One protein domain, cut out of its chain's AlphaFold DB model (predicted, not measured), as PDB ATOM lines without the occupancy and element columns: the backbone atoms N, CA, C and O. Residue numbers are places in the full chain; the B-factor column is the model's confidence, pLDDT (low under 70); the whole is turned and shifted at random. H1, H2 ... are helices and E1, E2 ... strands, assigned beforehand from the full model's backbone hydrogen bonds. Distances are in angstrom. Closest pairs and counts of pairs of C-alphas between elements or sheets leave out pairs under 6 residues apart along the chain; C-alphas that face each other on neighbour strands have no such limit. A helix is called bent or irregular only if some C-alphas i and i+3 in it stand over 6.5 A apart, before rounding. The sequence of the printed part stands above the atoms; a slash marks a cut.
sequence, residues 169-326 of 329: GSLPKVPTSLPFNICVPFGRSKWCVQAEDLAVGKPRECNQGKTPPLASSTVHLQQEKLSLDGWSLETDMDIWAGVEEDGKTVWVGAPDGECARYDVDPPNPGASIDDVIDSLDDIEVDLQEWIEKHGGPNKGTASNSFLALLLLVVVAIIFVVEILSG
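What this domain is: This is residues 169 to 326 of the 329 residues of an uncharacterized protein of Natrinema versiforme (UniProt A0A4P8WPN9). A twisted sheet of six antiparallel strands curls round one long helix, H3, with H2 on the same face near the E5 and E6 end. H1 packs on H3 away from the sheet, and the tip of the E3 and E4 hairpin makes one end of the longest axis. The printed part has 158 residues with six named strands, E1 to E6, followed by three named helices, H1 to H3; the sheet's order is E1, E2, E3, E4, E5, E6 and the class is mixed. It is compact, with a radius of gyration of the C-alphas of 15.2 A and spans of 52 by 38 by 26 A.

How they stand to each other: The strands form a meander, each the antiparallel neighbour of the one before and a hairpin with it. E1, residues 180 to 186, pairs with E2, residues 189 to 195, with N 182 and O 193 2.9 A apart, within hydrogen-bond range. E3, residues 215 to 227, follows, with N 192 and O 222 at 2.8 A. E4, residues 230 to 243, bends by 55 degrees at residue 234; N 221 of E3 and O 237 are 2.8 A apart. E5, residues 249 to 253, has N 251 and O 242 at 2.8 A, and E6, residues 259 to 263, has O 262 and N 250 at 2.9 A. H3, residues 302 to 325, is on the sheet; its closest C-alphas to E4 are those of Val 315 and Gly 242, 6.2 A. H1, residues 273 to 279, is not on the sheet and touches H3, Ile 277 to Leu 312 at 6.1 A between C-alphas, only just about perpendicular at 70.1 degrees. H2, residues 281 to 293, is over E5 at a height over the sheet of 9.3 A, and is irregular: C-alphas 282 and 285 are 7.0 A apart. H2 touches H3 at a steep tilt of 58 degrees, opposite ways, the C-alphas of Gln 288 and Ala 308 being 5.6 A apart. In H1 and H3 every O i to N i+4 pair is within hydrogen-bond range; in H2, 7 of 9.

Where its parts are: E1 begins at C-alpha 180 (175.219, 179.075, 201.593) and is 19.6 A long; E2 is 19.8 A. E3 is 38.6 A and E4 38.4 A, E5 13.1 A and E6 13.6 A. H1 is 9.8 A, H2 19.2 A and H3 34.8 A, ending at C-alpha 325 (192.570, 175.664, 191.893).

The domain as a whole: The two C-alphas farthest apart, those of Leu 228 and Gly 326, are 52.2 A apart. The printed part has no cut, and the link from E2 to E3, 19 residues, is long. Mean pLDDT of the printed part is 77.4; 29 residues are under 70, among them 169 to 176, 209 to 213 and 299 to 305.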
ATOM      1  N   GLY A 169     165.706 164.807 195.041       34.06
ATOM      2  CA  GLY A 169     164.664 165.543 194.325       34.06
ATOM      3  C   GLY A 169     163.652 166.283 195.209       34.06
ATOM      4  O   GLY A 169     162.959 167.168 194.708       34.06
ATOM      5  N   SER A 170     163.555 165.949 196.500       39.69
ATOM      6  CA  SER A 170     162.711 166.664 197.476       39.69
ATOM      7  C   SER A 170     163.488 167.639 198.364       39.69
ATOM      8  O   SER A 170     162.876 168.427 199.089       39.69
ATOM      9  N   LEU A 171     164.821 167.618 198.291       45.03
ATOM     10  CA  LEU A 171     165.651 168.591 198.977       45.03
ATOM     11  C   LEU A 171     165.600 169.932 198.233       45.03
ATOM     12  O   LEU A 171     165.474 169.966 197.004       45.03
ATOM     13  N   PRO A 172     165.697 171.071 198.945       52.38
ATOM     14  CA  PRO A 172     166.040 172.323 198.283       52.38
ATOM     15  C   PRO A 172     167.301 172.099 197.442       52.38
ATOM     16  O   PRO A 172     168.185 171.351 197.855       52.38
ATOM     17  N   LYS A 173     167.351 172.716 196.251       57.88
ATOM     18  CA  LYS A 173     168.458 172.545 195.296       57.88
ATOM     19  C   LYS A 173     169.795 172.543 196.032       57.88
ATOM     20  O   LYS A 173     170.090 173.512 196.735       57.88
ATOM     21  N   VAL A 174     170.564 171.472 195.835       61.03
ATOM     22  CA  VAL A 174     171.898 171.317 196.413       61.03
ATOM     23  C   VAL A 174     172.702 172.583 196.099       61.03
ATOM     24  O   VAL A 174     172.764 172.994 194.934       61.03
ATOM     25  N   PRO A 175     173.248 173.262 197.118       63.97
ATOM     26  CA  PRO A 175     174.033 174.460 196.899       63.97
ATOM     27  C   PRO A 175     175.289 174.074 196.116       63.97
ATOM     28  O   PRO A 175     175.936 173.079 196.414       63.97
ATOM     29  N   THR A 176     175.634 174.856 195.097       65.69
ATOM     30  CA  THR A 176     176.787 174.577 194.220       65.69
ATOM     31  C   THR A 176     177.997 175.460 194.537       65.69
ATOM     32  O   THR A 176     178.943 175.514 193.758       65.69
ATOM     33  N   SER A 177     177.945 176.225 195.631       73.31
ATOM     34  CA  SER A 177     178.997 177.158 196.041       73.31
ATOM     35  C   SER A 177     178.901 177.490 197.529       73.31
ATOM     36  O   SER A 177     177.802 177.516 198.084       73.31
ATOM     37  N   LEU A 178     180.042 177.818 198.136       77.69
ATOM     38  CA  LEU A 178     180.129 178.460 199.448       77.69
ATOM     39  C   LEU A 178     180.202 179.992 199.279       77.69
ATOM     40  O   LEU A 178     180.791 180.445 198.292       77.69
ATOM     41  N   PRO A 179     179.632 180.786 200.204       86.25
ATOM     42  CA  PRO A 179     178.834 180.374 201.360       86.25
ATOM     43  C   PRO A 179     177.390 180.034 200.951       86.25
ATOM     44  O   PRO A 179     176.919 180.441 199.885       86.25
ATOM     45  N   PHE A 180     176.652 179.324 201.806       80.56
ATOM     46  CA  PHE A 180     175.219 179.075 201.593       80.56
ATOM     47  C   PHE A 180     174.429 179.047 202.901       80.56
ATOM     48  O   PHE A 180     174.991 178.881 203.978       80.56
ATOM     49  N   ASN A 181     173.106 179.183 202.793       84.31
ATOM     50  CA  ASN A 181     172.162 179.026 203.897       84.31
ATOM     51  C   ASN A 181     170.927 178.268 203.401       84.31
ATOM     52  O   ASN A 181     170.271 178.711 202.455       84.31
ATOM     53  N   ILE A 182     170.622 177.134 204.027       79.19
ATOM     54  CA  ILE A 182     169.493 176.277 203.669       79.19
ATOM     55  C   ILE A 182     168.740 175.888 204.929       79.19
ATOM     56  O   ILE A 182     169.330 175.344 205.850       79.19
ATOM     57  N   CYS A 183     167.425 176.090 204.928       78.75
ATOM     58  CA  CYS A 183     166.537 175.623 205.985       78.75
ATOM     59  C   CYS A 183     165.530 174.618 205.430       78.75
ATOM     60  O   CYS A 183     164.846 174.909 204.447       78.75
ATOM     61  N   VAL A 184     165.400 173.467 206.088       72.44
ATOM     62  CA  VAL A 184     164.441 172.420 205.724       72.44
ATOM     63  C   VAL A 184     163.495 172.142 206.891       72.44
ATOM     64  O   VAL A 184     163.952 171.847 207.999       72.44
ATOM     65  N   PRO A 185     162.170 172.243 206.679       69.25
ATOM     66  CA  PRO A 185     161.188 171.898 207.693       69.25
ATOM     67  C   PRO A 185     161.039 170.374 207.835       69.25
ATOM     68  O   PRO A 185     160.860 169.652 206.859       69.25
ATOM     69  N   PHE A 186     161.029 169.901 209.077       69.00
ATOM     70  CA  PHE A 186     160.738 168.533 209.502       69.00
ATOM     71  C   PHE A 186     159.613 168.559 210.551       69.00
ATOM     72  O   PHE A 186     159.846 168.618 211.764       69.00
ATOM     73  N   GLY A 187     158.359 168.554 210.091       70.75
ATOM     74  CA  GLY A 187     157.188 168.656 210.969       70.75
ATOM     75  C   GLY A 187     157.174 169.973 211.757       70.75
ATOM     76  O   GLY A 187     157.111 171.044 211.166       70.75
ATOM     77  N   ARG A 188     157.240 169.898 213.097       68.38
ATOM     78  CA  ARG A 188     157.330 171.079 213.987       68.38
ATOM     79  C   ARG A 188     158.758 171.569 214.218       68.38
ATOM     80  O   ARG A 188     158.954 172.462 215.030       68.38
ATOM     81  N   SER A 189     159.747 170.966 213.578       74.00
ATOM     82  CA  SER A 189     161.127 171.439 213.623       74.00
ATOM     83  C   SER A 189     161.529 171.950 212.250       74.00
ATOM     84  O   SER A 189     160.958 171.531 211.248       74.00
ATOM     85  N   LYS A 190     162.493 172.856 212.182       79.06
ATOM     86  CA  LYS A 190     163.212 173.176 210.953       79.06
ATOM     87  C   LYS A 190     164.696 173.141 211.274       79.06
ATOM     88  O   LYS A 190     165.109 173.633 212.322       79.06
ATOM     89  N   TRP A 191     165.462 172.542 210.379       81.94
ATOM     90  CA  TRP A 191     166.912 172.499 210.472       81.94
ATOM     91  C   TRP A 191     167.491 173.444 209.440       81.94
ATOM     92  O   TRP A 191     167.192 173.318 208.254       81.94
ATOM     93  N   CYS A 192     168.283 174.396 209.903       83.56
ATOM     94  CA  CYS A 192     169.014 175.336 209.083       83.56
ATOM     95  C   CYS A 192     170.495 174.981 209.108       83.56
ATOM     96  O   CYS A 192     171.051 174.714 210.167       83.56
ATOM     97  N   VAL A 193     171.121 174.987 207.941       87.12
ATOM     98  CA  VAL A 193     172.547 174.756 207.746       87.12
ATOM     99  C   VAL A 193     173.106 175.951 207.005       87.12
ATOM    100  O   VAL A 193     172.647 176.286 205.909       87.12
ATOM    101  N   GLN A 194     174.090 176.595 207.612       88.81
ATOM    102  CA  GLN A 194     174.775 177.749 207.055       88.81
ATOM    103  C   GLN A 194     176.250 177.422 206.951       88.81
ATOM    104  O   GLN A 194     176.875 177.140 207.963       88.81
ATOM    105  N   ALA A 195     176.805 177.457 205.749       89.12
ATOM    106  CA  ALA A 195     178.231 177.264 205.544       89.12
ATOM    107  C   ALA A 195     178.887 178.605 205.200       89.12
ATOM    108  O   ALA A 195     178.390 179.336 204.339       89.12
ATOM    109  N   GLU A 196     179.983 178.921 205.883       89.25
ATOM    110  CA  GLU A 196     180.772 180.137 205.682       89.25
ATOM    111  C   GLU A 196     181.664 180.051 204.431       89.25
ATOM    112  O   GLU A 196     181.776 179.013 203.768       89.25
ATOM    113  N   ASP A 197     182.333 181.164 204.122       84.62
ATOM    114  CA  ASP A 197     183.351 181.227 203.078       84.62
ATOM    115  C   ASP A 197     184.455 180.182 203.287       84.62
ATOM    116  O   ASP A 197     184.873 179.877 204.409       84.62
ATOM    117  N   LEU A 198     184.977 179.670 202.172       83.44
ATOM    118  CA  LEU A 198     186.089 178.733 202.186       83.44
ATOM    119  C   LEU A 198     187.373 179.407 202.690       83.44
ATOM    120  O   LEU A 198     187.892 180.347 202.084       83.44
ATOM    121  N   ALA A 199     187.933 178.880 203.773       81.12
ATOM    122  CA  ALA A 199     189.225 179.268 204.307       81.12
ATOM    123  C   ALA A 199     190.321 178.325 203.787       81.12
ATOM    124  O   ALA A 199     190.485 177.216 204.293       81.12
ATOM    125  N   VAL A 200     191.098 178.791 202.806       79.75
ATOM    126  CA  VAL A 200     192.266 178.076 202.258       79.75
ATOM    127  C   VAL A 200     193.545 178.490 202.994       79.75
ATOM    128  O   VAL A 200     193.748 179.670 203.295       79.75
ATOM    129  N   GLY A 201     194.414 177.525 203.300       70.81
ATOM    130  CA  GLY A 201     195.701 177.724 203.973       70.81
ATOM    131  C   GLY A 201     195.589 178.094 205.456       70.81
ATOM    132  O   GLY A 201     196.542 178.621 206.032       70.81
ATOM    133  N   LYS A 202     194.426 177.864 206.076       73.00
ATOM    134  CA  LYS A 202     194.160 178.157 207.493       73.00
ATOM    135  C   LYS A 202     193.825 176.865 208.246       73.00
ATOM    136  O   LYS A 202     192.644 176.553 208.406       73.00
ATOM    137  N   PRO A 203     194.842 176.115 208.702       70.19
ATOM    138  CA  PRO A 203     194.626 174.871 209.426       70.19
ATOM    139  C   PRO A 203     193.854 175.104 210.737       70.19
ATOM    140  O   PRO A 203     194.122 176.067 211.456       70.19
ATOM    141  N   ARG A 204     192.909 174.210 211.058       79.38
ATOM    142  CA  ARG A 204     192.142 174.205 212.319       79.38
ATOM    143  C   ARG A 204     192.670 173.201 213.332       79.38
ATOM    144  O   ARG A 204     192.847 172.037 213.009       79.38
ATOM    145  N   GLU A 205     192.872 173.605 214.577       77.81
ATOM    146  CA  GLU A 205     193.343 172.654 215.588       77.81
ATOM    147  C   GLU A 205     192.374 171.480 215.775       77.81
ATOM    148  O   GLU A 205     191.162 171.650 215.882       77.81
ATOM    149  N   CYS A 206     192.944 170.278 215.800       83.69
ATOM    150  CA  CYS A 206     192.210 169.028 215.859       83.69
ATOM    151  C   CYS A 206     192.955 168.050 216.781       83.69
ATOM    152  O   CYS A 206     194.134 167.742 216.561       83.69
ATOM    153  N   ASN A 207     192.279 167.601 217.848       84.81
ATOM    154  CA  ASN A 207     192.759 166.652 218.860       84.81
ATOM    155  C   ASN A 207     194.196 166.936 219.360       84.81
ATOM    156  O   ASN A 207     195.010 166.020 219.473       84.81
ATOM    157  N   GLN A 208     194.508 168.206 219.649       73.62
ATOM    158  CA  GLN A 208     195.789 168.651 220.225       73.62
ATOM    159  C   GLN A 208     197.042 168.254 219.414       73.62
ATOM    160  O   GLN A 208     198.036 167.794 219.976       73.62
ATOM    161  N   GLY A 209     197.023 168.468 218.092       64.56
ATOM    162  CA  GLY A 209     198.261 168.510 217.296       64.56
ATOM    163  C   GLY A 209     198.267 167.726 215.985       64.56
ATOM    164  O   GLY A 209     199.351 167.446 215.475       64.56
ATOM    165  N   LYS A 210     197.106 167.357 215.429       62.38
ATOM    166  CA  LYS A 210     197.036 166.771 214.079       62.38
ATOM    167  C   LYS A 210     196.918 167.848 212.999       62.38
ATOM    168  O   LYS A 210     196.285 168.878 213.218       62.38
ATOM    169  N   THR A 211     197.562 167.594 211.858       64.75
ATOM    170  CA  THR A 211     197.575 168.442 210.658       64.75
ATOM    171  C   THR A 211     196.207 168.416 209.989       64.75
ATOM    172  O   THR A 211     195.809 167.367 209.489       64.75
ATOM    173  N   PRO A 212     195.481 169.535 210.018       68.38
ATOM    174  CA  PRO A 212     194.096 169.610 209.603       68.38
ATOM    175  C   PRO A 212     194.056 170.183 208.164       68.38
ATOM    176  O   PRO A 212     195.108 170.452 207.577       68.38
ATOM    177  N   PRO A 213     192.872 170.377 207.573       65.50
ATOM    178  CA  PRO A 213     192.731 170.479 206.130       65.50
ATOM    179  C   PRO A 213     193.349 171.743 205.509       65.50
ATOM    180  O   PRO A 213     193.385 172.807 206.135       65.50
ATOM    181  N   LEU A 214     193.790 171.630 204.251       74.06
ATOM    182  CA  LEU A 214     194.266 172.741 203.420       74.06
ATOM    183  C   LEU A 214     193.152 173.768 203.196       74.06
ATOM    184  O   LEU A 214     193.406 174.973 203.213       74.06
ATOM    185  N   ALA A 215     191.918 173.294 203.044       79.44
ATOM    186  CA  ALA A 215     190.737 174.118 202.858       79.44
ATOM    187  C   ALA A 215     189.632 173.687 203.832       79.44
ATOM    188  O   ALA A 215     189.320 172.502 203.943       79.44
ATOM    189  N   SER A 216     189.043 174.644 204.555       86.31
ATOM    190  CA  SER A 216     187.952 174.380 205.504       86.31
ATOM    191  C   SER A 216     186.858 175.437 205.460       86.31
ATOM    192  O   SER A 216     187.110 176.588 205.116       86.31
ATOM    193  N   SER A 217     185.650 175.062 205.857       88.75
ATOM    194  CA  SER A 217     184.531 175.979 206.065       88.75
ATOM    195  C   SER A 217     183.897 175.712 207.431       88.75
ATOM    196  O   SER A 217     183.839 174.562 207.880       88.75
ATOM    197  N   THR A 218     183.468 176.775 208.115       90.62
ATOM    198  CA  THR A 218     182.594 176.650 209.290       90.62
ATOM    199  C   THR A 218     181.183 176.356 208.807       90.62
ATOM    200  O   THR A 218     180.714 176.973 207.853       90.62
ATOM    201  N   VAL A 219     180.496 175.452 209.490       90.12
ATOM    202  CA  VAL A 219     179.092 175.147 209.261       90.12
ATOM    203  C   VAL A 219     178.329 175.373 210.562       90.12
ATOM    204  O   VAL A 219     178.625 174.748 211.576       90.12
ATOM    205  N   HIS A 220     177.344 176.261 210.526       91.31
ATOM    206  CA  HIS A 220     176.410 176.514 211.613       91.31
ATOM    207  C   HIS A 220     175.141 175.701 211.366       91.31
ATOM    208  O   HIS A 220     174.485 175.863 210.330       91.31
ATOM    209  N   LEU A 221     174.796 174.817 212.300       88.31
ATOM    210  CA  LEU A 221     173.569 174.031 212.270       88.31
ATOM    211  C   LEU A 221     172.631 174.535 213.362       88.31
ATOM    212  O   LEU A 221     172.982 174.579 214.539       88.31
ATOM    213  N   GLN A 222     171.415 174.880 212.968       90.38
ATOM    214  CA  GLN A 222     170.392 175.390 213.867       90.38
ATOM    215  C   GLN A 222     169.133 174.552 213.750       90.38
ATOM    216  O   GLN A 222     168.600 174.367 212.658       90.38
ATOM    217  N   GLN A 223     168.625 174.087 214.884       86.56
ATOM    218  CA  GLN A 223     167.282 173.543 214.985       86.56
ATOM    219  C   GLN A 223     166.385 174.596 215.602       86.56
ATOM    220  O   GLN A 223     166.584 175.004 216.745       86.56
ATOM    221  N   GLU A 224     165.336 174.973 214.888       85.00
ATOM    222  CA  GLU A 224     164.235 175.715 215.482       85.00
ATOM    223  C   GLU A 224     163.008 174.817 215.598       85.00
ATOM    224  O   GLU A 224     162.716 174.006 214.718       85.00
ATOM    225  N   LYS A 225     162.256 174.987 216.679       81.25
ATOM    226  CA  LYS A 225     161.015 174.275 216.953       81.25
ATOM    227  C   LYS A 225     159.851 175.248 216.973       81.25
ATOM    228  O   LYS A 225     159.901 176.272 217.643       81.25
ATOM    229  N   LEU A 226     158.781 174.917 216.269       76.00
ATOM    230  CA  LEU A 226     157.555 175.693 216.268       76.00
ATOM    231  C   LEU A 226     156.807 175.471 217.587       76.00
ATOM    232  O   LEU A 226     156.201 174.415 217.802       76.00
ATOM    233  N   SER A 227     156.843 176.472 218.457       74.56
ATOM    234  CA  SER A 227     156.080 176.574 219.703       74.56
ATOM    235  C   SER A 227     154.805 177.414 219.507       74.56
ATOM    236  O   SER A 227     154.510 177.826 218.387       74.56
ATOM    237  N   LEU A 228     154.028 177.634 220.575       67.44
ATOM    238  CA  LEU A 228     152.852 178.521 220.526       67.44
ATOM    239  C   LEU A 228     153.248 179.980 220.249       67.44
ATOM    240  O   LEU A 228     152.518 180.691 219.575       67.44
ATOM    241  N   ASP A 229     154.439 180.391 220.689       77.50
ATOM    242  CA  ASP A 229     154.942 181.759 220.536       77.50
ATOM    243  C   ASP A 229     155.750 181.951 219.232       77.50
ATOM    244  O   ASP A 229     156.441 182.953 219.051       77.50
ATOM    245  N   GLY A 230     155.690 180.974 218.317       77.50
ATOM    246  CA  GLY A 230     156.463 180.940 217.076       77.50
ATOM    247  C   GLY A 230     157.681 180.016 217.141       77.50
ATOM    248  O   GLY A 230     157.747 179.088 217.952       77.50
ATOM    249  N   TRP A 231     158.635 180.223 216.233       77.75
ATOM    250  CA  TRP A 231     159.843 179.407 216.164       77.75
ATOM    251  C   TRP A 231     160.813 179.759 217.294       77.75
ATOM    252  O   TRP A 231     161.236 180.905 217.432       77.75
ATOM    253  N   SER A 232     161.174 178.760 218.094       83.88
ATOM    254  CA  SER A 232     162.164 178.866 219.162       83.88
ATOM    255  C   SER A 232     163.398 178.045 218.811       83.88
ATOM    256  O   SER A 232     163.262 176.868 218.475       83.88
ATOM    257  N   LEU A 233     164.583 178.635 218.935       87.56
ATOM    258  CA  LEU A 233     165.853 177.927 218.789       87.56
ATOM    259  C   LEU A 233     165.963 176.829 219.862       87.56
ATOM    260  O   LEU A 233     165.875 177.108 221.057       87.56
ATOM    261  N   GLU A 234     166.100 175.582 219.424       83.44
ATOM    262  CA  GLU A 234     166.231 174.386 220.268       83.44
ATOM    263  C   GLU A 234     167.676 173.883 220.278       83.44
ATOM    264  O   GLU A 234     168.168 173.416 221.304       83.44
ATOM    265  N   THR A 235     168.373 174.003 219.150       84.25
ATOM    266  CA  THR A 235     169.775 173.600 219.012       84.25
ATOM    267  C   THR A 235     170.503 174.616 218.154       84.25
ATOM    268  O   THR A 235     169.956 175.103 217.168       84.25
ATOM    269  N   ASP A 236     171.725 174.930 218.554       89.12
ATOM    270  CA  ASP A 236     172.640 175.822 217.855       89.12
ATOM    271  C   ASP A 236     174.026 175.213 218.017       89.12
ATOM    272  O   ASP A 236     174.504 175.045 219.144       89.12
ATOM    273  N   MET A 237     174.609 174.765 216.913       87.12
ATOM    274  CA  MET A 237     175.900 174.099 216.921       87.12
ATOM    275  C   MET A 237     176.762 174.604 215.778       87.12
ATOM    276  O   MET A 237     176.334 174.690 214.629       87.12
ATOM    277  N   ASP A 238     178.014 174.860 216.117       90.31
ATOM    278  CA  ASP A 238     179.044 175.188 215.155       90.31
ATOM    279  C   ASP A 238     179.894 173.950 214.956       90.31
ATOM    280  O   ASP A 238     180.301 173.295 215.916       90.31
ATOM    281  N   ILE A 239     180.179 173.643 213.705       90.62
ATOM    282  CA  ILE A 239     181.143 172.628 213.308       90.62
ATOM    283  C   ILE A 239     181.984 173.197 212.174       90.62
ATOM    284  O   ILE A 239     181.738 174.285 211.658       90.62
ATOM    285  N   TRP A 240     183.012 172.480 211.776       90.06
ATOM    286  CA  TRP A 240     183.782 172.798 210.592       90.06
ATOM    287  C   TRP A 240     184.042 171.525 209.808       90.06
ATOM    288  O   TRP A 240     184.198 170.450 210.386       90.06
ATOM    289  N   ALA A 241     184.095 171.663 208.492       89.75
ATOM    290  CA  ALA A 241     184.462 170.597 207.575       89.75
ATOM    291  C   ALA A 241     185.642 171.055 206.717       89.75
ATOM    292  O   ALA A 241     185.763 172.243 206.409       89.75
ATOM    293  N   GLY A 242     186.521 170.139 206.322       87.81
ATOM    294  CA  GLY A 242     187.577 170.451 205.364       87.81
ATOM    295  C   GLY A 242     188.326 169.236 204.833       87.81
ATOM    296  O   GLY A 242     188.094 168.121 205.289       87.81
ATOM    297  N   VAL A 243     189.222 169.462 203.869       84.25
ATOM    298  CA  VAL A 243     189.993 168.411 203.172       84.25
ATOM    299  C   VAL A 243     191.514 168.634 203.191       84.25
ATOM    300  O   VAL A 243     191.981 169.775 203.192       84.25
ATOM    301  N   GLU A 244     192.302 167.560 203.220       85.00
ATOM    302  CA  GLU A 244     193.775 167.625 203.097       85.00
ATOM    303  C   GLU A 244     194.246 167.979 201.673       85.00
ATOM    304  O   GLU A 244     193.463 167.982 200.728       85.00
ATOM    305  N   GLU A 245     195.545 168.274 201.522       76.00
ATOM    306  CA  GLU A 245     196.167 168.658 200.238       76.00
ATOM    307  C   GLU A 245     196.015 167.590 199.146       76.00
ATOM    308  O   GLU A 245     195.913 167.910 197.966       76.00
ATOM    309  N   ASP A 246     195.998 166.310 199.524       76.06
ATOM    310  CA  ASP A 246     195.842 165.206 198.577       76.06
ATOM    311  C   ASP A 246     194.376 164.952 198.188       76.06
ATOM    312  O   ASP A 246     194.098 164.085 197.354       76.06
ATOM    313  N   GLY A 247     193.448 165.681 198.814       75.94
ATOM    314  CA  GLY A 247     192.012 165.462 198.766       75.94
ATOM    315  C   GLY A 247     191.566 164.198 199.502       75.94
ATOM    316  O   GLY A 247     190.438 164.116 199.945       75.94
ATOM    317  N   LYS A 248     192.409 163.201 199.740       80.62
ATOM    318  CA  LYS A 248     191.972 161.852 200.156       80.62
ATOM    319  C   LYS A 248     191.467 161.764 201.586       80.62
ATOM    320  O   LYS A 248     191.071 160.695 202.040       80.62
ATOM    321  N   THR A 249     191.505 162.870 202.308       85.00
ATOM    322  CA  THR A 249     191.098 162.924 203.696       85.00
ATOM    323  C   THR A 249     190.098 164.040 203.908       85.00
ATOM    324  O   THR A 249     190.391 165.208 203.640       85.00
ATOM    325  N   VAL A 250     188.964 163.683 204.500       86.69
ATOM    326  CA  VAL A 250     187.952 164.611 204.995       86.69
ATOM    327  C   VAL A 250     188.062 164.718 206.507       86.69
ATOM    328  O   VAL A 250     188.211 163.728 207.224       86.69
ATOM    329  N   TRP A 251     187.949 165.940 207.002       88.56
ATOM    330  CA  TRP A 251     187.920 166.263 208.414       88.56
ATOM    331  C   TRP A 251     186.600 166.925 208.764       88.56
ATOM    332  O   TRP A 251     186.147 167.826 208.058       88.56
ATOM    333  N   VAL A 252     186.029 166.514 209.891       89.44
ATOM    334  CA  VAL A 252     184.887 167.186 210.512       89.44
ATOM    335  C   VAL A 252     185.223 167.413 211.974       89.44
ATOM    336  O   VAL A 252     185.718 166.503 212.641       89.44
ATOM    337  N   GLY A 253     184.999 168.619 212.481       89.38
ATOM    338  CA  GLY A 253     185.323 168.937 213.862       89.38
ATOM    339  C   GLY A 253     184.435 169.992 214.488       89.38
ATOM    340  O   GLY A 253     183.723 170.730 213.813       89.38
ATOM    341  N   ALA A 254     184.491 170.045 215.809       89.44
ATOM    342  CA  ALA A 254     183.840 171.033 216.640       89.44
ATOM    343  C   ALA A 254     184.816 172.190 216.968       89.44
ATOM    344  O   ALA A 254     186.039 172.050 216.826       89.44
ATOM    345  N   PRO A 255     184.306 173.361 217.390       86.12
ATOM    346  CA  PRO A 255     185.115 174.520 217.769       86.12
ATOM    347  C   PRO A 255     186.033 174.289 218.972       86.12
ATOM    348  O   PRO A 255     187.004 175.020 219.146       86.12
ATOM    349  N   ASP A 256     185.726 173.301 219.812       86.38
ATOM    350  CA  ASP A 256     186.516 172.938 220.993       86.38
ATOM    351  C   ASP A 256     187.765 172.097 220.665       86.38
ATOM    352  O   ASP A 256     188.585 171.833 221.547       86.38
ATOM    353  N   GLY A 257     187.933 171.716 219.395       84.75
ATOM    354  CA  GLY A 257     189.065 170.946 218.897       84.75
ATOM    355  C   GLY A 257     188.833 169.434 218.838       84.75
ATOM    356  O   GLY A 257     189.740 168.729 218.383       84.75
ATOM    357  N   GLU A 258     187.665 168.914 219.245       89.38
ATOM    358  CA  GLU A 258     187.284 167.528 218.935       89.38
ATOM    359  C   GLU A 258     186.987 167.382 217.437       89.38
ATOM    360  O   GLU A 258     186.344 168.224 216.815       89.38
ATOM    361  N   CYS A 259     187.472 166.307 216.824       89.62
ATOM    362  CA  CYS A 259     187.384 166.119 215.376       89.62
ATOM    363  C   CYS A 259     187.536 164.649 214.987       89.62
ATOM    364  O   CYS A 259     188.188 163.859 215.683       89.62
ATOM    365  N   ALA A 260     186.968 164.313 213.836       89.19
ATOM    366  CA  ALA A 260     187.089 163.034 213.163       89.19
ATOM    367  C   ALA A 260     187.764 163.205 211.797       89.19
ATOM    368  O   ALA A 260     187.663 164.252 211.156       89.19
ATOM    369  N   ARG A 261     188.481 162.155 211.393       88.38
ATOM    370  CA  ARG A 261     189.209 162.050 210.129       88.38
ATOM    371  C   ARG A 261     188.659 160.852 209.375       88.38
ATOM    372  O   ARG A 261     188.644 159.761 209.946       88.38
ATOM    373  N   TYR A 262     188.296 161.051 208.121       87.00
ATOM    374  CA  TYR A 262     187.762 160.021 207.246       87.00
ATOM    375  C   TYR A 262     188.627 159.937 205.995       87.00
ATOM    376  O   TYR A 262     188.894 160.956 205.358       87.00
ATOM    377  N   ASP A 263     189.097 158.736 205.679       85.44
ATOM    378  CA  ASP A 263     189.785 158.470 204.418       85.44
ATOM    379  C   ASP A 263     188.726 158.262 203.330       85.44
ATOM    380  O   ASP A 263     187.798 157.476 203.516       85.44
ATOM    381  N   VAL A 264     188.859 158.978 202.218       82.81
ATOM    382  CA  VAL A 264     187.924 158.951 201.092       82.81
ATOM    383  C   VAL A 264     188.685 158.799 199.784       82.81
ATOM    384  O   VAL A 264     189.806 159.296 199.626       82.81
ATOM    385  N   ASP A 265     188.071 158.124 198.819       79.50
ATOM    386  CA  ASP A 265     188.634 158.070 197.480       79.50
ATOM    387  C   ASP A 265     188.379 159.409 196.775       79.50
ATOM    388  O   ASP A 265     187.235 159.863 196.700       79.50
ATOM    389  N   PRO A 266     189.426 160.080 196.261       71.31
ATOM    390  CA  PRO A 266     189.257 161.382 195.656       71.31
ATOM    391  C   PRO A 266     188.407 161.247 194.385       71.31
ATOM    392  O   PRO A 266     188.766 160.463 193.494       71.31
ATOM    393  N   PRO A 267     187.305 162.006 194.257       70.38
ATOM    394  CA  PRO A 267     186.499 162.013 193.052       70.38
ATOM    395  C   PRO A 267     187.311 162.441 191.833       70.38
ATOM    396  O   PRO A 267     188.291 163.189 191.903       70.38
ATOM    397  N   ASN A 268     186.856 161.996 190.666       72.56
ATOM    398  CA  ASN A 268     187.380 162.490 189.403       72.56
ATOM    399  C   ASN A 268     187.134 164.016 189.311       72.56
ATOM    400  O   ASN A 268     186.000 164.439 189.510       72.56
ATOM    401  N   PRO A 269     188.130 164.845 188.945       66.81
ATOM    402  CA  PRO A 269     187.969 166.292 188.746       66.81
ATOM    403  C   PRO A 269     186.807 166.721 187.838       66.81
ATOM    404  O   PRO A 269     186.346 167.856 187.915       66.81
ATOM    405  N   GLY A 270     186.377 165.842 186.925       70.56
ATOM    406  CA  GLY A 270     185.233 166.071 186.038       70.56
ATOM    407  C   GLY A 270     183.916 165.450 186.509       70.56
ATOM    408  O   GLY A 270     182.952 165.477 185.746       70.56
ATOM    409  N   ALA A 271     183.884 164.845 187.699       72.19
ATOM    410  CA  ALA A 271     182.681 164.276 188.295       72.19
ATOM    411  C   ALA A 271     181.691 165.385 188.670       72.19
ATOM    412  O   ALA A 271     182.085 166.506 189.011       72.19
ATOM    413  N   SER A 272     180.398 165.081 188.592       75.25
ATOM    414  CA  SER A 272     179.381 165.981 189.130       75.25
ATOM    415  C   SER A 272     179.427 165.985 190.661       75.25
ATOM    416  O   SER A 272     179.945 165.051 191.266       75.25
ATOM    417  N   ILE A 273     178.883 167.029 191.299       68.62
ATOM    418  CA  ILE A 273     178.775 167.078 192.770       68.62
ATOM    419  C   ILE A 273     178.003 165.858 193.291       68.62
ATOM    420  O   ILE A 273     178.390 165.307 194.312       68.62
ATOM    421  N   ASP A 274     176.979 165.409 192.563       68.00
ATOM    422  CA  ASP A 274     176.186 164.231 192.926       68.00
ATOM    423  C   ASP A 274     177.051 162.957 192.919       68.00
ATOM    424  O   ASP A 274     177.079 162.240 193.912       68.00
ATOM    425  N   ASP A 275     177.865 162.742 191.876       70.81
ATOM    426  CA  ASP A 275     178.804 161.605 191.823       70.81
ATOM    427  C   ASP A 275     179.839 161.655 192.967       70.81
ATOM    428  O   ASP A 275     180.302 160.619 193.449       70.81
ATOM    429  N   VAL A 276     180.240 162.863 193.392       71.06
ATOM    430  CA  VAL A 276     181.144 163.039 194.539       71.06
ATOM    431  C   VAL A 276     180.433 162.699 195.844       71.06
ATOM    432  O   VAL A 276     181.016 162.011 196.677       71.06
ATOM    433  N   ILE A 277     179.193 163.145 196.038       75.12
ATOM    434  CA  ILE A 277     178.408 162.818 197.235       75.12
ATOM    435  C   ILE A 277     178.213 161.306 197.336       75.12
ATOM    436  O   ILE A 277     178.471 160.750 198.399       75.12
ATOM    437  N   ASP A 278     177.880 160.642 196.227       73.38
ATOM    438  CA  ASP A 278     177.747 159.183 196.171       73.38
ATOM    439  C   ASP A 278     179.056 158.478 196.572       73.38
ATOM    440  O   ASP A 278     179.035 157.448 197.241       73.38
ATOM    441  N   SER A 279     180.220 159.043 196.220       73.81
ATOM    442  CA  SER A 279     181.524 158.504 196.641       73.81
ATOM    443  C   SER A 279     181.849 158.728 198.123       73.81
ATOM    444  O   SER A 279     182.717 158.052 198.673       73.81
ATOM    445  N   LEU A 280     181.160 159.668 198.774       76.88
ATOM    446  CA  LEU A 280     181.297 159.973 200.196       76.88
ATOM    447  C   LEU A 280     180.219 159.283 201.052       76.88
ATOM    448  O   LEU A 280     180.230 159.429 202.272       76.88
ATOM    449  N   ASP A 281     179.308 158.520 200.448       77.25
ATOM    450  CA  ASP A 281     178.207 157.852 201.156       77.25
ATOM    451  C   ASP A 281     178.723 156.842 202.203       77.25
ATOM    452  O   ASP A 281     178.163 156.698 203.290       77.25
ATOM    453  N   ASP A 282     179.889 156.237 201.950       78.56
ATOM    454  CA  ASP A 282     180.551 155.310 202.876       78.56
ATOM    455  C   ASP A 282     180.900 155.948 204.235       78.56
ATOM    456  O   ASP A 282     180.987 155.242 205.244       78.56
ATOM    457  N   ILE A 283     181.074 157.274 204.290       82.25
ATOM    458  CA  ILE A 283     181.364 158.003 205.534       82.25
ATOM    459  C   ILE A 283     180.107 158.618 206.164       82.25
ATOM    460  O   ILE A 283     180.189 159.171 207.263       82.25
ATOM    461  N   GLU A 284     178.938 158.509 205.518       83.62
ATOM    462  CA  GLU A 284     177.681 159.094 205.996       83.62
ATOM    463  C   GLU A 284     177.301 158.545 207.378       83.62
ATOM    464  O   GLU A 284     176.954 159.306 208.279       83.62
ATOM    465  N   VAL A 285     177.418 157.230 207.582       82.50
ATOM    466  CA  VAL A 285     177.043 156.569 208.845       82.50
ATOM    467  C   VAL A 285     177.908 157.047 210.011       82.50
ATOM    468  O   VAL A 285     177.383 157.342 211.089       82.50
ATOM    469  N   ASP A 286     179.219 157.147 209.798       84.31
ATOM    470  CA  ASP A 286     180.149 157.604 210.830       84.31
ATOM    471  C   ASP A 286     179.973 159.104 211.098       84.31
ATOM    472  O   ASP A 286     180.017 159.549 212.248       84.31
ATOM    473  N   LEU A 287     179.689 159.885 210.052       84.06
ATOM    474  CA  LEU A 287     179.381 161.303 210.164       84.06
ATOM    475  C   LEU A 287     178.079 161.546 210.936       84.06
ATOM    476  O   LEU A 287     178.049 162.400 211.820       84.06
ATOM    477  N   GLN A 288     177.023 160.778 210.660       86.06
ATOM    478  CA  GLN A 288     175.760 160.818 211.404       86.06
ATOM    479  C   GLN A 288     175.974 160.518 212.894       86.06
ATOM    480  O   GLN A 288     175.389 161.186 213.751       86.06
ATOM    481  N   GLU A 289     176.805 159.522 213.213       85.12
ATOM    482  CA  GLU A 289     177.144 159.170 214.596       85.12
ATOM    483  C   GLU A 289     177.971 160.270 215.275       85.12
ATOM    484  O   GLU A 289     177.749 160.601 216.444       85.12
ATOM    485  N   TRP A 290     178.883 160.894 214.530       86.56
ATOM    486  CA  TRP A 290     179.644 162.034 215.020       86.56
ATOM    487  C   TRP A 290     178.739 163.239 215.305       86.56
ATOM    488  O   TRP A 290     178.841 163.820 216.384       86.56
ATOM    489  N   ILE A 291     177.820 163.588 214.400       84.06
ATOM    490  CA  ILE A 291     176.862 164.695 214.577       84.06
ATOM    491  C   ILE A 291     176.004 164.470 215.826       84.06
ATOM    492  O   ILE A 291     175.891 165.364 216.665       84.06
ATOM    493  N   GLU A 292     175.461 163.264 215.997       84.50
ATOM    494  CA  GLU A 292     174.666 162.894 217.173       84.50
ATOM    495  C   GLU A 292     175.461 163.060 218.477       84.50
ATOM    496  O   GLU A 292     174.973 163.666 219.436       84.50
ATOM    497  N   LYS A 293     176.716 162.590 218.511       85.00
ATOM    498  CA  LYS A 293     177.593 162.733 219.688       85.00
ATOM    499  C   LYS A 293     177.798 164.200 220.091       85.00
ATOM    500  O   LYS A 293     177.975 164.474 221.278       85.00
ATOM    501  N   HIS A 294     177.760 165.126 219.134       83.50
ATOM    502  CA  HIS A 294     178.013 166.555 219.354       83.50
ATOM    503  C   HIS A 294     176.728 167.390 219.467       83.50
ATOM    504  O   HIS A 294     176.763 168.606 219.301       83.50
ATOM    505  N   GLY A 295     175.601 166.755 219.805       76.94
ATOM    506  CA  GLY A 295     174.339 167.447 220.080       76.94
ATOM    507  C   GLY A 295     173.416 167.587 218.872       76.94
ATOM    508  O   GLY A 295     172.404 168.279 218.963       76.94
ATOM    509  N   GLY A 296     173.736 166.921 217.763       76.25
ATOM    510  CA  GLY A 296     172.822 166.754 216.644       76.25
ATOM    511  C   GLY A 296     171.658 165.799 216.954       76.25
ATOM    512  O   GLY A 296     171.581 165.201 218.031       76.25
ATOM    513  N   PRO A 297     170.709 165.650 216.019       70.94
ATOM    514  CA  PRO A 297     169.518 164.840 216.229       70.94
ATOM    515  C   PRO A 297     169.851 163.338 216.297       70.94
ATOM    516  O   PRO A 297     170.766 162.856 215.638       70.94
ATOM    517  N   ASN A 298     169.071 162.587 217.084       72.62
ATOM    518  CA  ASN A 298     169.320 161.163 217.356       72.62
ATOM    519  C   ASN A 298     169.382 160.296 216.080       72.62
ATOM    520  O   ASN A 298     168.703 160.578 215.078       72.62
ATOM    521  N   LYS A 299     170.117 159.177 216.164       61.59
ATOM    522  CA  LYS A 299     170.282 158.188 215.084       61.59
ATOM    523  C   LYS A 299     168.945 157.754 214.484       61.59
ATOM    524  O   LYS A 299     168.014 157.380 215.200       61.59
ATOM    525  N   GLY A 300     168.866 157.761 213.153       54.72
ATOM    526  CA  GLY A 300     167.693 157.308 212.397       54.72
ATOM    527  C   GLY A 300     166.563 158.334 212.263       54.72
ATOM    528  O   GLY A 300     165.502 158.001 211.736       54.72
ATOM    529  N   THR A 301     166.758 159.576 212.717       65.75
ATOM    530  CA  THR A 301     165.860 160.681 212.358       65.75
ATOM    531  C   THR A 301     166.179 161.188 210.952       65.75
ATOM    532  O   THR A 301     167.346 161.296 210.583       65.75
ATOM    533  N   ALA A 302     165.153 161.559 210.175       65.88
ATOM    534  CA  ALA A 302     165.351 162.146 208.844       65.88
ATOM    535  C   ALA A 302     166.235 163.408 208.895       65.88
ATOM    536  O   ALA A 302     167.008 163.671 207.982       65.88
ATOM    537  N   SER A 303     166.171 164.162 209.993       64.12
ATOM    538  CA  SER A 303     167.019 165.330 210.203       64.12
ATOM    539  C   SER A 303     168.506 164.982 210.270       64.12
ATOM    540  O   SER A 303     169.300 165.727 209.713       64.12
ATOM    541  N   ASN A 304     168.899 163.863 210.891       69.50
ATOM    542  CA  ASN A 304     170.318 163.517 211.003       69.50
ATOM    543  C   ASN A 304     170.923 163.150 209.639       69.50
ATOM    544  O   ASN A 304     171.981 163.659 209.282       69.50
ATOM    545  N   SER A 305     170.212 162.358 208.832       68.31
ATOM    546  CA  SER A 305     170.648 162.033 207.464       68.31
ATOM    547  C   SER A 305     170.707 163.272 206.567       68.31
ATOM    548  O   SER A 305     171.647 163.439 205.802       68.31
ATOM    549  N   PHE A 306     169.772 164.216 206.722       71.44
ATOM    550  CA  PHE A 306     169.845 165.498 206.016       71.44
ATOM    551  C   PHE A 306     171.082 166.328 206.392       71.44
ATOM    552  O   PHE A 306     171.735 166.887 205.511       71.44
ATOM    553  N   LEU A 307     171.402 166.429 207.686       73.56
ATOM    554  CA  LEU A 307     172.574 167.178 208.152       73.56
ATOM    555  C   LEU A 307     173.872 166.531 207.668       73.56
ATOM    556  O   LEU A 307     174.765 167.243 207.211       73.56
ATOM    557  N   ALA A 308     173.951 165.199 207.724       76.12
ATOM    558  CA  ALA A 308     175.074 164.450 207.180       76.12
ATOM    559  C   ALA A 308     175.232 164.720 205.679       76.12
ATOM    560  O   ALA A 308     176.298 165.156 205.258       76.12
ATOM    561  N   LEU A 309     174.158 164.599 204.896       75.69
ATOM    562  CA  LEU A 309     174.182 164.858 203.457       75.69
ATOM    563  C   LEU A 309     174.599 166.298 203.126       75.69
ATOM    564  O   LEU A 309     175.404 166.514 202.225       75.69
ATOM    565  N   LEU A 310     174.126 167.301 203.869       75.88
ATOM    566  CA  LEU A 310     174.568 168.683 203.656       75.88
ATOM    567  C   LEU A 310     176.035 168.914 204.020       75.88
ATOM    568  O   LEU A 310     176.704 169.710 203.362       75.88
ATOM    569  N   LEU A 311     176.554 168.222 205.029       77.69
ATOM    570  CA  LEU A 311     177.985 168.245 205.318       77.69
ATOM    571  C   LEU A 311     178.793 167.565 204.216       77.69
ATOM    572  O   LEU A 311     179.830 168.099 203.833       77.69
ATOM    573  N   LEU A 312     178.299 166.462 203.645       81.06
ATOM    574  CA  LEU A 312     178.919 165.834 202.477       81.06
ATOM    575  C   LEU A 312     178.934 166.777 201.270       81.06
ATOM    576  O   LEU A 312     179.946 166.863 200.584       81.06
ATOM    577  N   VAL A 313     177.874 167.565 201.059       78.38
ATOM    578  CA  VAL A 313     177.850 168.620 200.030       78.38
ATOM    579  C   VAL A 313     178.926 169.676 200.293       78.38
ATOM    580  O   VAL A 313     179.654 170.042 199.373       78.38
ATOM    581  N   VAL A 314     179.051 170.172 201.532       78.50
ATOM    582  CA  VAL A 314     180.106 171.139 201.893       78.50
ATOM    583  C   VAL A 314     181.476 170.550 201.572       78.50
ATOM    584  O   VAL A 314     182.274 171.195 200.896       78.50
ATOM    585  N   VAL A 315     181.724 169.310 201.991       80.75
ATOM    586  CA  VAL A 315     182.971 168.586 201.722       80.75
ATOM    587  C   VAL A 315     183.221 168.445 200.221       80.75
ATOM    588  O   VAL A 315     184.319 168.761 199.767       80.75
ATOM    589  N   ALA A 316     182.215 168.052 199.439       78.62
ATOM    590  CA  ALA A 316     182.316 167.909 197.990       78.62
ATOM    591  C   ALA A 316     182.662 169.239 197.301       78.62
ATOM    592  O   ALA A 316     183.535 169.276 196.434       78.62
ATOM    593  N   ILE A 317     182.038 170.351 197.712       77.12
ATOM    594  CA  ILE A 317     182.355 171.687 197.181       77.12
ATOM    595  C   ILE A 317     183.808 172.054 197.487       77.12
ATOM    596  O   ILE A 317     184.515 172.528 196.598       77.12
ATOM    597  N   ILE A 318     184.261 171.823 198.723       76.94
ATOM    598  CA  ILE A 318     185.651 172.073 199.125       76.94
ATOM    599  C   ILE A 318     186.608 171.275 198.228       76.94
ATOM    600  O   ILE A 318     187.567 171.832 197.696       76.94
ATOM    601  N   PHE A 319     186.297 169.999 198.004       77.94
ATOM    602  CA  PHE A 319     187.062 169.092 197.156       77.94
ATOM    603  C   PHE A 319     187.202 169.587 195.713       77.94
ATOM    604  O   PHE A 319     188.300 169.633 195.159       77.94
ATOM    605  N   VAL A 320     186.082 169.975 195.100       73.44
ATOM    606  CA  VAL A 320     186.042 170.452 193.713       73.44
ATOM    607  C   VAL A 320     186.822 171.754 193.573       73.44
ATOM    608  O   VAL A 320     187.577 171.915 192.614       73.44
ATOM    609  N   VAL A 321     186.672 172.678 194.526       74.50
ATOM    610  CA  VAL A 321     187.409 173.947 194.507       74.50
ATOM    611  C   VAL A 321     188.914 173.699 194.571       74.50
ATOM    612  O   VAL A 321     189.630 174.277 193.759       74.50
ATOM    613  N   GLU A 322     189.370 172.809 195.453       73.00
ATOM    614  CA  GLU A 322     190.792 172.492 195.643       73.00
ATOM    615  C   GLU A 322     191.431 171.843 194.403       73.00
ATOM    616  O   GLU A 322     192.509 172.232 193.945       73.00
ATOM    617  N   ILE A 323     190.728 170.883 193.797       70.88
ATOM    618  CA  ILE A 323     191.173 170.236 192.560       70.88
ATOM    619  C   ILE A 323     191.279 171.258 191.418       70.88
ATOM    620  O   ILE A 323     192.247 171.250 190.653       70.88
ATOM    621  N   LEU A 324     190.282 172.138 191.278       69.50
ATOM    622  CA  LEU A 324     190.230 173.118 190.193       69.50
ATOM    623  C   LEU A 324     191.220 174.271 190.380       69.50
ATOM    624  O   LEU A 324     191.685 174.829 189.382       69.50
ATOM    625  N   SER A 325     191.564 174.634 191.619       71.00
ATOM    626  CA  SER A 325     192.570 175.664 191.893       71.00
ATOM    627  C   SER A 325     193.998 175.214 191.583       71.00
ATOM    628  O   SER A 325     194.893 176.060 191.546       71.00
ATOM    629  N   GLY A 326     194.225 173.925 191.297       61.97
ATOM    630  CA  GLY A 326     195.544 173.397 190.933       61.97
ATOM    631  C   GLY A 326     196.573 173.526 192.058       61.97
ATOM    632  O   GLY A 326     197.774 173.510 191.801       61.97
TER     633      GLY A 326